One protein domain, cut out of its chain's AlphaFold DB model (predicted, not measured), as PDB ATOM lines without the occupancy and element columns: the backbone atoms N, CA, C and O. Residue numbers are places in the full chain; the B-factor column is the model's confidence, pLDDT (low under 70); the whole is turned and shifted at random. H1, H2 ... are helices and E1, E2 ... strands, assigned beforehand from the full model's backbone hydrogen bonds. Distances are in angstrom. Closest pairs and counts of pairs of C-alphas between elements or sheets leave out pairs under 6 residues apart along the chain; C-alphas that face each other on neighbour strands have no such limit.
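What this domain is: This is residues 278 to 346 of the 757 residues of an uncharacterized protein of Thalassiosira oceanica (UniProt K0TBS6). A two-stranded hairpin, E1 and E2, lies near the middle of the domain, with the long helix H2 packing beside E1 and H3 close to both strands. H1 and H4 lie towards opposite ends of the longest axis; H4 packs on H3, and the short strand E3 follows H3. The 69 printed residues hold four named helices and three named strands, in the order E1, E2, H1, H2, H3, E3, H4; the sheet, in the order E1 - E2, is antiparallel and the class is mixed, helices and strands. The whole is compact, with a radius of gyration of the C-alphas of 11.7 A and spans of 32 by 23 by 22 A.

How they stand to each other: E1, residues 281 to 286, and E2, residues 289 to 294, form a hairpin, antiparallel at 147 degrees between their directions. N 282 and O 293 are within hydrogen-bond range at 2.9 A, as are N 291 and O 284 at 2.8 A. H1, residues 295 to 302, and H2, residues 306 to 319, only just touch, with 3 pairs of C-alphas within 8 A, about perpendicular at 83 degrees; H2 does so with residues 306 to 309 alone, and the closest C-alphas are those of Phe 295 and Phe 309, 5.9 A apart. The closest C-alphas of E1 and H2 are those of Ile 282 and Arg 313, 6.6 A apart. H3, residues 322 to 331, comes closest to E1 at the C-alphas of Ala 283 and Val 328, 7.1 A apart; H2 and H3 are apart. E3, residues 334 to 336, pairs with no named strand; its closest C-alpha to H3 is that of Tyr 335, 6.9 A from that of Ile 329. H4, residues 338 to 345, touches H3 at a steep tilt of 44 degrees, opposite ways, with the closest C-alphas, those of Pro 322 and Ala 343, 4.3 A apart. H2, with residues 317 to 318 alone, only just touches H4, with 3 pairs within 8 A, at a shallow tilt of 23 degrees, the same way; the closest C-alphas are those of Ser 317 and Ile 342, 7.2 A apart. In H1, H2, H3 and H4 every O i to N i+4 pair is within hydrogen-bond range.

Where its parts are: E1 begins at C-alpha 281, (1.263, -39.991, -46.219), and is 15.2 A long; E2 is 15.9 A. H2, the longest helix, begins at C-alpha 306, (0.460, -35.284, -56.243), and measures 19.8 A; H3 measures 14.4 A. H4 ends at C-alpha 345, (-1.413, -59.669, -47.770).

The domain as a whole: The two C-alphas farthest apart are those of Met 300 and Asp 346, 33.7 A. The printed part has no cut, and the six links between named elements are tight. The mean pLDDT of the printed part is 87.3; residue 346 is under 70.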
ATOM      1  N   SER A 278      -2.822 -40.077 -43.294       95.38
ATOM      2  CA  SER A 278      -3.781 -39.905 -44.397       95.38
ATOM      3  C   SER A 278      -3.317 -40.606 -45.679       95.38
ATOM      4  O   SER A 278      -2.166 -41.044 -45.788       95.38
ATOM      5  N   GLU A 279      -4.187 -40.642 -46.684       92.75
ATOM      6  CA  GLU A 279      -3.904 -41.103 -48.042       92.75
ATOM      7  C   GLU A 279      -2.742 -40.340 -48.713       92.75
ATOM      8  O   GLU A 279      -2.134 -40.846 -49.662       92.75
ATOM      9  N   LEU A 280      -2.393 -39.152 -48.201       93.62
ATOM     10  CA  LEU A 280      -1.245 -38.346 -48.628       93.62
ATOM     11  C   LEU A 280      -0.008 -38.511 -47.730       93.62
ATOM     12  O   LEU A 280       0.866 -37.639 -47.701       93.62
ATOM     13  N   SER A 281       0.104 -39.644 -47.038       93.62
ATOM     14  CA  SER A 281       1.263 -39.991 -46.219       93.62
ATOM     15  C   SER A 281       1.606 -41.480 -46.260       93.62
ATOM     16  O   SER A 281       0.821 -42.307 -46.722       93.62
ATOM     17  N   ILE A 282       2.795 -41.817 -45.769       91.75
ATOM     18  CA  ILE A 282       3.231 -43.191 -45.535       91.75
ATOM     19  C   ILE A 282       4.239 -43.236 -44.379       91.75
ATOM     20  O   ILE A 282       4.923 -42.248 -44.096       91.75
ATOM     21  N   ALA A 283       4.344 -44.384 -43.718       91.19
ATOM     22  CA  ALA A 283       5.438 -44.665 -42.799       91.19
ATOM     23  C   ALA A 283       6.619 -45.285 -43.558       91.19
ATOM     24  O   ALA A 283       6.435 -46.197 -44.359       91.19
ATOM     25  N   THR A 284       7.829 -44.819 -43.273       89.38
ATOM     26  CA  THR A 284       9.095 -45.387 -43.747       89.38
ATOM     27  C   THR A 284       9.984 -45.755 -42.566       89.38
ATOM     28  O   THR A 284       9.803 -45.235 -41.467       89.38
ATOM     29  N   LEU A 285      10.940 -46.659 -42.777       85.50
ATOM     30  CA  LEU A 285      11.970 -46.975 -41.789       85.50
ATOM     31  C   LEU A 285      13.263 -46.243 -42.168       85.50
ATOM     32  O   LEU A 285      13.826 -46.490 -43.234       85.50
ATOM     33  N   GLU A 286      13.727 -45.343 -41.306       86.62
ATOM     34  CA  GLU A 286      14.967 -44.577 -41.477       86.62
ATOM     35  C   GLU A 286      15.789 -44.692 -40.189       86.62
ATOM     36  O   GLU A 286      15.295 -44.364 -39.113       86.62
ATOM     37  N   ASP A 287      17.024 -45.195 -40.281       88.62
ATOM     38  CA  ASP A 287      17.921 -45.439 -39.135       88.62
ATOM     39  C   ASP A 287      17.246 -46.203 -37.969       88.62
ATOM     40  O   ASP A 287      17.307 -45.792 -36.808       88.62
ATOM     41  N   ASP A 288      16.556 -47.303 -38.300       84.31
ATOM     42  CA  ASP A 288      15.741 -48.142 -37.398       84.31
ATOM     43  C   ASP A 288      14.599 -47.401 -36.663       84.31
ATOM     44  O   ASP A 288      13.999 -47.929 -35.724       84.31
ATOM     45  N   LYS A 289      14.244 -46.185 -37.101       85.44
ATOM     46  CA  LYS A 289      13.116 -45.400 -36.586       85.44
ATOM     47  C   LYS A 289      11.984 -45.349 -37.604       85.44
ATOM     48  O   LYS A 289      12.205 -45.165 -38.799       85.44
ATOM     49  N   ILE A 290      10.748 -45.456 -37.116       85.25
ATOM     50  CA  ILE A 290       9.561 -45.199 -37.935       85.25
ATOM     51  C   ILE A 290       9.488 -43.692 -38.195       85.25
ATOM     52  O   ILE A 290       9.282 -42.917 -37.256       85.25
ATOM     53  N   THR A 291       9.640 -43.279 -39.451       89.50
ATOM     54  CA  THR A 291       9.473 -41.891 -39.884       89.50
ATOM     55  C   THR A 291       8.230 -41.722 -40.747       89.50
ATOM     56  O   THR A 291       7.884 -42.583 -41.553       89.50
ATOM     57  N   LYS A 292       7.524 -40.601 -40.579       92.62
ATOM     58  CA  LYS A 292       6.389 -40.247 -41.433       92.62
ATOM     59  C   LYS A 292       6.856 -39.414 -42.627       92.62
ATOM     60  O   LYS A 292       7.326 -38.288 -42.454       92.62
ATOM     61  N   ARG A 293       6.631 -39.919 -43.842       91.88
ATOM     62  CA  ARG A 293       6.740 -39.149 -45.088       91.88
ATOM     63  C   ARG A 293       5.360 -38.701 -45.547       91.88
ATOM     64  O   ARG A 293       4.389 -39.448 -45.480       91.88
ATOM     65  N   THR A 294       5.275 -37.465 -46.017       91.88
ATOM     66  CA  THR A 294       4.028 -36.837 -46.473       91.88
ATOM     67  C   THR A 294       4.196 -36.345 -47.901       91.88
ATOM     68  O   THR A 294       5.313 -36.034 -48.326       91.88
ATOM     69  N   PHE A 295       3.090 -36.184 -48.630       90.62
ATOM     70  CA  PHE A 295       3.112 -35.489 -49.915       90.62
ATOM     71  C   PHE A 295       3.764 -34.109 -49.776       90.62
ATOM     72  O   PHE A 295       4.512 -33.680 -50.649       90.62
ATOM     73  N   PHE A 296       3.533 -33.432 -48.650       85.38
ATOM     74  CA  PHE A 296       4.088 -32.110 -48.407       85.38
ATOM     75  C   PHE A 296       5.612 -32.112 -48.240       85.38
ATOM     76  O   PHE A 296       6.281 -31.301 -48.873       85.38
ATOM     77  N   SER A 297       6.173 -33.022 -47.438       86.56
ATOM     78  CA  SER A 297       7.628 -33.127 -47.263       86.56
ATOM     79  C   SER A 297       8.312 -33.476 -48.584       86.56
ATOM     80  O   SER A 297       9.261 -32.806 -48.971       86.56
ATOM     81  N   GLU A 298       7.769 -34.431 -49.342       90.31
ATOM     82  CA  GLU A 298       8.300 -34.807 -50.659       90.31
ATOM     83  C   GLU A 298       8.199 -33.657 -51.679       90.31
ATOM     84  O   GLU A 298       9.169 -33.353 -52.375       90.31
ATOM     85  N   ARG A 299       7.069 -32.934 -51.713       86.62
ATOM     86  CA  ARG A 299       6.900 -31.736 -52.550       86.62
ATOM     87  C   ARG A 299       7.940 -30.663 -52.237       86.62
ATOM     88  O   ARG A 299       8.484 -30.065 -53.160       86.62
ATOM     89  N   MET A 300       8.207 -30.409 -50.959       82.44
ATOM     90  CA  MET A 300       9.131 -29.353 -50.535       82.44
ATOM     91  C   MET A 300      10.601 -29.743 -50.688       82.44
ATOM     92  O   MET A 300      11.420 -28.896 -51.030       82.44
ATOM     93  N   GLU A 301      10.943 -31.008 -50.446       87.62
ATOM     94  CA  GLU A 301      12.317 -31.510 -50.555       87.62
ATOM     95  C   GLU A 301      12.731 -31.783 -52.010       87.62
ATOM     96  O   GLU A 301      13.910 -31.650 -52.339       87.62
ATOM     97  N   LYS A 302      11.789 -32.189 -52.878       90.94
ATOM     98  CA  LYS A 302      12.092 -32.756 -54.209       90.94
ATOM     99  C   LYS A 302      11.243 -32.198 -55.355       90.94
ATOM    100  O   LYS A 302      11.383 -32.657 -56.483       90.94
ATOM    101  N   GLY A 303      10.348 -31.244 -55.094       87.69
ATOM    102  CA  GLY A 303       9.425 -30.703 -56.103       87.69
ATOM    103  C   GLY A 303       8.274 -31.644 -56.481       87.69
ATOM    104  O   GLY A 303       7.500 -31.319 -57.380       87.69
ATOM    105  N   THR A 304       8.140 -32.784 -55.795       86.81
ATOM    106  CA  THR A 304       7.181 -33.852 -56.107       86.81
ATOM    107  C   THR A 304       5.745 -33.334 -56.226       86.81
ATOM    108  O   THR A 304       5.246 -32.616 -55.356       86.81
ATOM    109  N   ASN A 305       5.041 -33.726 -57.289       90.31
ATOM    110  CA  ASN A 305       3.615 -33.437 -57.459       90.31
ATOM    111  C   ASN A 305       2.719 -34.588 -56.962       90.31
ATOM    112  O   ASN A 305       3.183 -35.688 -56.675       90.31
ATOM    113  N   ILE A 306       1.411 -34.340 -56.852       85.06
ATOM    114  CA  ILE A 306       0.460 -35.284 -56.243       85.06
ATOM    115  C   ILE A 306       0.418 -36.651 -56.956       85.06
ATOM    116  O   ILE A 306       0.276 -37.683 -56.307       85.06
ATOM    117  N   GLY A 307       0.593 -36.671 -58.284       84.56
ATOM    118  CA  GLY A 307       0.599 -37.896 -59.082       84.56
ATOM    119  C   GLY A 307       1.897 -38.692 -58.951       84.56
ATOM    120  O   GLY A 307       1.861 -39.920 -58.976       84.56
ATOM    121  N   GLU A 308       3.035 -38.018 -58.774       89.38
ATOM    122  CA  GLU A 308       4.312 -38.663 -58.434       89.38
ATOM    123  C   GLU A 308       4.284 -39.208 -57.007       89.38
ATOM    124  O   GLU A 308       4.699 -40.338 -56.781       89.38
ATOM    125  N   PHE A 309       3.736 -38.457 -56.047       88.38
ATOM    126  CA  PHE A 309       3.627 -38.939 -54.672       88.38
ATOM    127  C   PHE A 309       2.713 -40.162 -54.561       88.38
ATOM    128  O   PHE A 309       3.054 -41.096 -53.849       88.38
ATOM    129  N   ALA A 310       1.603 -40.217 -55.304       86.88
ATOM    130  CA  ALA A 310       0.770 -41.418 -55.367       86.88
ATOM    131  C   ALA A 310       1.542 -42.647 -55.899       86.88
ATOM    132  O   ALA A 310       1.346 -43.756 -55.405       86.88
ATOM    133  N   GLN A 311       2.460 -42.455 -56.856       85.56
ATOM    134  CA  GLN A 311       3.341 -43.519 -57.362       85.56
ATOM    135  C   GLN A 311       4.422 -43.910 -56.345       85.56
ATOM    136  O   GLN A 311       4.670 -45.097 -56.155       85.56
ATOM    137  N   LEU A 312       5.036 -42.937 -55.664       87.50
ATOM    138  CA  LEU A 312       5.981 -43.198 -54.575       87.50
ATOM    139  C   LEU A 312       5.299 -43.948 -53.425       87.50
ATOM    140  O   LEU A 312       5.861 -44.916 -52.928       87.50
ATOM    141  N   ARG A 313       4.068 -43.567 -53.060       87.38
ATOM    142  CA  ARG A 313       3.235 -44.245 -52.058       87.38
ATOM    143  C   ARG A 313       2.965 -45.699 -52.443       87.38
ATOM    144  O   ARG A 313       3.198 -46.564 -51.613       87.38
ATOM    145  N   ASP A 314       2.514 -45.975 -53.672       84.75
ATOM    146  CA  ASP A 314       2.300 -47.349 -54.168       84.75
ATOM    147  C   ASP A 314       3.600 -48.167 -54.200       84.75
ATOM    148  O   ASP A 314       3.620 -49.326 -53.796       84.75
ATOM    149  N   LYS A 315       4.711 -47.560 -54.631       86.75
ATOM    150  CA  LYS A 315       6.023 -48.210 -54.621       86.75
ATOM    151  C   LYS A 315       6.455 -48.569 -53.198       86.75
ATOM    152  O   LYS A 315       6.730 -49.731 -52.924       86.75
ATOM    153  N   TRP A 316       6.495 -47.590 -52.298       83.25
ATOM    154  CA  TRP A 316       6.882 -47.801 -50.906       83.25
ATOM    155  C   TRP A 316       5.958 -48.805 -50.223       83.25
ATOM    156  O   TRP A 316       6.438 -49.696 -49.537       83.25
ATOM    157  N   SER A 317       4.649 -48.746 -50.465       80.50
ATOM    158  CA  SER A 317       3.702 -49.685 -49.863       80.50
ATOM    159  C   SER A 317       3.905 -51.140 -50.315       80.50
ATOM    160  O   SER A 317       3.534 -52.051 -49.583       80.50
ATOM    161  N   LYS A 318       4.560 -51.377 -51.460       82.81
ATOM    162  CA  LYS A 318       5.024 -52.704 -51.915       82.81
ATOM    163  C   LYS A 318       6.407 -53.102 -51.380       82.81
ATOM    164  O   LYS A 318       6.749 -54.278 -51.420       82.81
ATOM    165  N   GLU A 319       7.211 -52.140 -50.928       83.25
ATOM    166  CA  GLU A 319       8.567 -52.345 -50.388       83.25
ATOM    167  C   GLU A 319       8.587 -52.497 -48.855       83.25
ATOM    168  O   GLU A 319       9.570 -52.987 -48.300       83.25
ATOM    169  N   ILE A 320       7.526 -52.072 -48.162       82.00
ATOM    170  CA  ILE A 320       7.439 -52.109 -46.700       82.00
ATOM    171  C   ILE A 320       7.053 -53.510 -46.197       82.00
ATOM    172  O   ILE A 320       6.083 -54.112 -46.652       82.00
ATOM    173  N   ASP A 321       7.773 -53.982 -45.177       86.38
ATOM    174  CA  ASP A 321       7.465 -55.216 -44.453       86.38
ATOM    175  C   ASP A 321       6.060 -55.177 -43.787       86.38
ATOM    176  O   ASP A 321       5.751 -54.240 -43.039       86.38
ATOM    177  N   PRO A 322       5.200 -56.197 -43.987       86.88
ATOM    178  CA  PRO A 322       3.868 -56.250 -43.373       86.88
ATOM    179  C   PRO A 322       3.864 -56.257 -41.834       86.88
ATOM    180  O   PRO A 322       2.895 -55.805 -41.219       86.88
ATOM    181  N   GLY A 323       4.934 -56.742 -41.195       88.12
ATOM    182  CA  GLY A 323       5.131 -56.663 -39.746       88.12
ATOM    183  C   GLY A 323       5.390 -55.230 -39.277       88.12
ATOM    184  O   GLY A 323       4.750 -54.777 -38.329       88.12
ATOM    185  N   PHE A 324       6.233 -54.480 -39.992       89.75
ATOM    186  CA  PHE A 324       6.417 -53.043 -39.770       89.75
ATOM    187  C   PHE A 324       5.107 -52.263 -39.964       89.75
ATOM    188  O   PHE A 324       4.770 -51.437 -39.117       89.75
ATOM    189  N   LEU A 325       4.313 -52.533 -41.014       87.94
ATOM    190  CA  LEU A 325       3.012 -51.855 -41.172       87.94
ATOM    191  C   LEU A 325       2.067 -52.143 -40.005       87.94
ATOM    192  O   LEU A 325       1.328 -51.253 -39.590       87.94
ATOM    193  N   ARG A 326       2.110 -53.353 -39.439       89.81
ATOM    194  CA  ARG A 326       1.344 -53.674 -38.234       89.81
ATOM    195  C   ARG A 326       1.795 -52.838 -37.035       89.81
ATOM    196  O   ARG A 326       0.939 -52.272 -36.367       89.81
ATOM    197  N   GLU A 327       3.100 -52.682 -36.811       91.06
ATOM    198  CA  GLU A 327       3.643 -51.808 -35.755       91.06
ATOM    199  C   GLU A 327       3.232 -50.334 -35.949       91.06
ATOM    200  O   GLU A 327       2.894 -49.647 -34.983       91.06
ATOM    201  N   VAL A 328       3.197 -49.853 -37.199       91.50
ATOM    202  CA  VAL A 328       2.689 -48.516 -37.550       91.50
ATOM    203  C   VAL A 328       1.203 -48.388 -37.204       91.50
ATOM    204  O   VAL A 328       0.823 -47.450 -36.506       91.50
ATOM    205  N   ILE A 329       0.366 -49.332 -37.645       91.94
ATOM    206  CA  ILE A 329      -1.087 -49.347 -37.399       91.94
ATOM    207  C   ILE A 329      -1.396 -49.430 -35.895       91.94
ATOM    208  O   ILE A 329      -2.252 -48.702 -35.394       91.94
ATOM    209  N   GLU A 330      -0.659 -50.254 -35.146       91.56
ATOM    210  CA  GLU A 330      -0.795 -50.395 -33.691       91.56
ATOM    211  C   GLU A 330      -0.428 -49.114 -32.919       91.56
ATOM    212  O   GLU A 330      -0.919 -48.913 -31.804       91.56
ATOM    213  N   ARG A 331       0.389 -48.219 -33.498       93.69
ATOM    214  CA  ARG A 331       0.793 -46.926 -32.905       93.69
ATOM    215  C   ARG A 331       0.048 -45.713 -33.460       93.69
ATOM    216  O   ARG A 331       0.013 -44.670 -32.801       93.69
ATOM    217  N   ALA A 332      -0.540 -45.825 -34.645       95.19
ATOM    218  CA  ALA A 332      -1.290 -44.753 -35.276       95.19
ATOM    219  C   ALA A 332      -2.546 -44.393 -34.463       95.19
ATOM    220  O   ALA A 332      -3.203 -45.242 -33.859       95.19
ATOM    221  N   ALA A 333      -2.884 -43.107 -34.457       96.69
ATOM    222  CA  ALA A 333      -4.156 -42.589 -33.971       96.69
ATOM    223  C   ALA A 333      -5.235 -42.745 -35.052       96.69
ATOM    224  O   ALA A 333      -6.341 -43.205 -34.768       96.69
ATOM    225  N   VAL A 334      -4.877 -42.393 -36.288       97.00
ATOM    226  CA  VAL A 334      -5.711 -42.439 -37.495       97.00
ATOM    227  C   VAL A 334      -4.829 -42.910 -38.651       97.00
ATOM    228  O   VAL A 334      -3.675 -42.492 -38.730       97.00
ATOM    229  N   TYR A 335      -5.327 -43.775 -39.529       96.06
ATOM    230  CA  TYR A 335      -4.561 -44.342 -40.642       96.06
ATOM    231  C   TYR A 335      -5.452 -44.726 -41.830       96.06
ATOM    232  O   TYR A 335      -6.595 -45.138 -41.665       96.06
ATOM    233  N   TYR A 336      -4.914 -44.608 -43.041       94.31
ATOM    234  CA  TYR A 336      -5.596 -44.969 -44.281       94.31
ATOM    235  C   TYR A 336      -5.794 -46.492 -44.407       94.31
ATOM    236  O   TYR A 336      -4.857 -47.267 -44.201       94.31
ATOM    237  N   VAL A 337      -7.006 -46.933 -44.759       89.38
ATOM    238  CA  VAL A 337      -7.438 -48.347 -44.731       89.38
ATOM    239  C   VAL A 337      -6.609 -49.255 -45.645       89.38
ATOM    240  O   VAL A 337      -6.358 -50.402 -45.275       89.38
ATOM    241  N   GLU A 338      -6.103 -48.764 -46.784       84.69
ATOM    242  CA  GLU A 338      -5.249 -49.579 -47.672       84.69
ATOM    243  C   GLU A 338      -3.961 -50.064 -46.975       84.69
ATOM    244  O   GLU A 338      -3.419 -51.103 -47.352       84.69
ATOM    245  N   LEU A 339      -3.487 -49.384 -45.919       80.44
ATOM    246  CA  LEU A 339      -2.346 -49.856 -45.122       80.44
ATOM    247  C   LEU A 339      -2.657 -51.187 -44.415       80.44
ATOM    248  O   LEU A 339      -1.771 -52.032 -44.287       80.44
ATOM    249  N   VAL A 340      -3.914 -51.408 -44.007       80.94
ATOM    250  CA  VAL A 340      -4.375 -52.679 -43.420       80.94
ATOM    251  C   VAL A 340      -4.377 -53.781 -44.471       80.94
ATOM    252  O   VAL A 340      -3.910 -54.884 -44.200       80.94
ATOM    253  N   ASP A 341      -4.856 -53.490 -45.684       82.56
ATOM    254  CA  ASP A 341      -4.863 -54.469 -46.777       82.56
ATOM    255  C   ASP A 341      -3.462 -54.960 -47.115       82.56
ATOM    256  O   ASP A 341      -3.279 -56.136 -47.418       82.56
ATOM    257  N   ILE A 342      -2.463 -54.087 -47.027       77.50
ATOM    258  CA  ILE A 342      -1.070 -54.448 -47.276       77.50
ATOM    259  C   ILE A 342      -0.486 -55.220 -46.085       77.50
ATOM    260  O   ILE A 342       0.096 -56.282 -46.289       77.50
ATOM    261  N   ALA A 343      -0.736 -54.782 -44.845       77.44
ATOM    262  CA  ALA A 343      -0.310 -55.489 -43.629       77.44
ATOM    263  C   ALA A 343      -0.899 -56.913 -43.475       77.44
ATOM    264  O   ALA A 343      -0.408 -57.708 -42.663       77.44
ATOM    265  N   LEU A 344      -1.958 -57.236 -44.227       78.12
ATOM    266  CA  LEU A 344      -2.623 -58.542 -44.232       78.12
ATOM    267  C   LEU A 344      -2.291 -59.430 -45.448       78.12
ATOM    268  O   LEU A 344      -2.580 -60.624 -45.382       78.12
ATOM    269  N   ARG A 345      -1.674 -58.907 -46.524       73.62
ATOM    270  CA  ARG A 345      -1.413 -59.669 -47.770       73.62
ATOM    271  C   ARG A 345      -0.568 -60.927 -47.564       73.62
ATOM    272  O   ARG A 345      -0.896 -61.962 -48.137       73.62
ATOM    273  N   ASP A 346       0.459 -60.846 -46.720       57.47
ATOM    274  CA  ASP A 346       1.437 -61.924 -46.516       57.47
ATOM    275  C   ASP A 346       1.339 -62.594 -45.138       57.47
ATOM    276  O   ASP A 346       2.307 -63.176 -44.649       57.47
TER     277      ASP A 346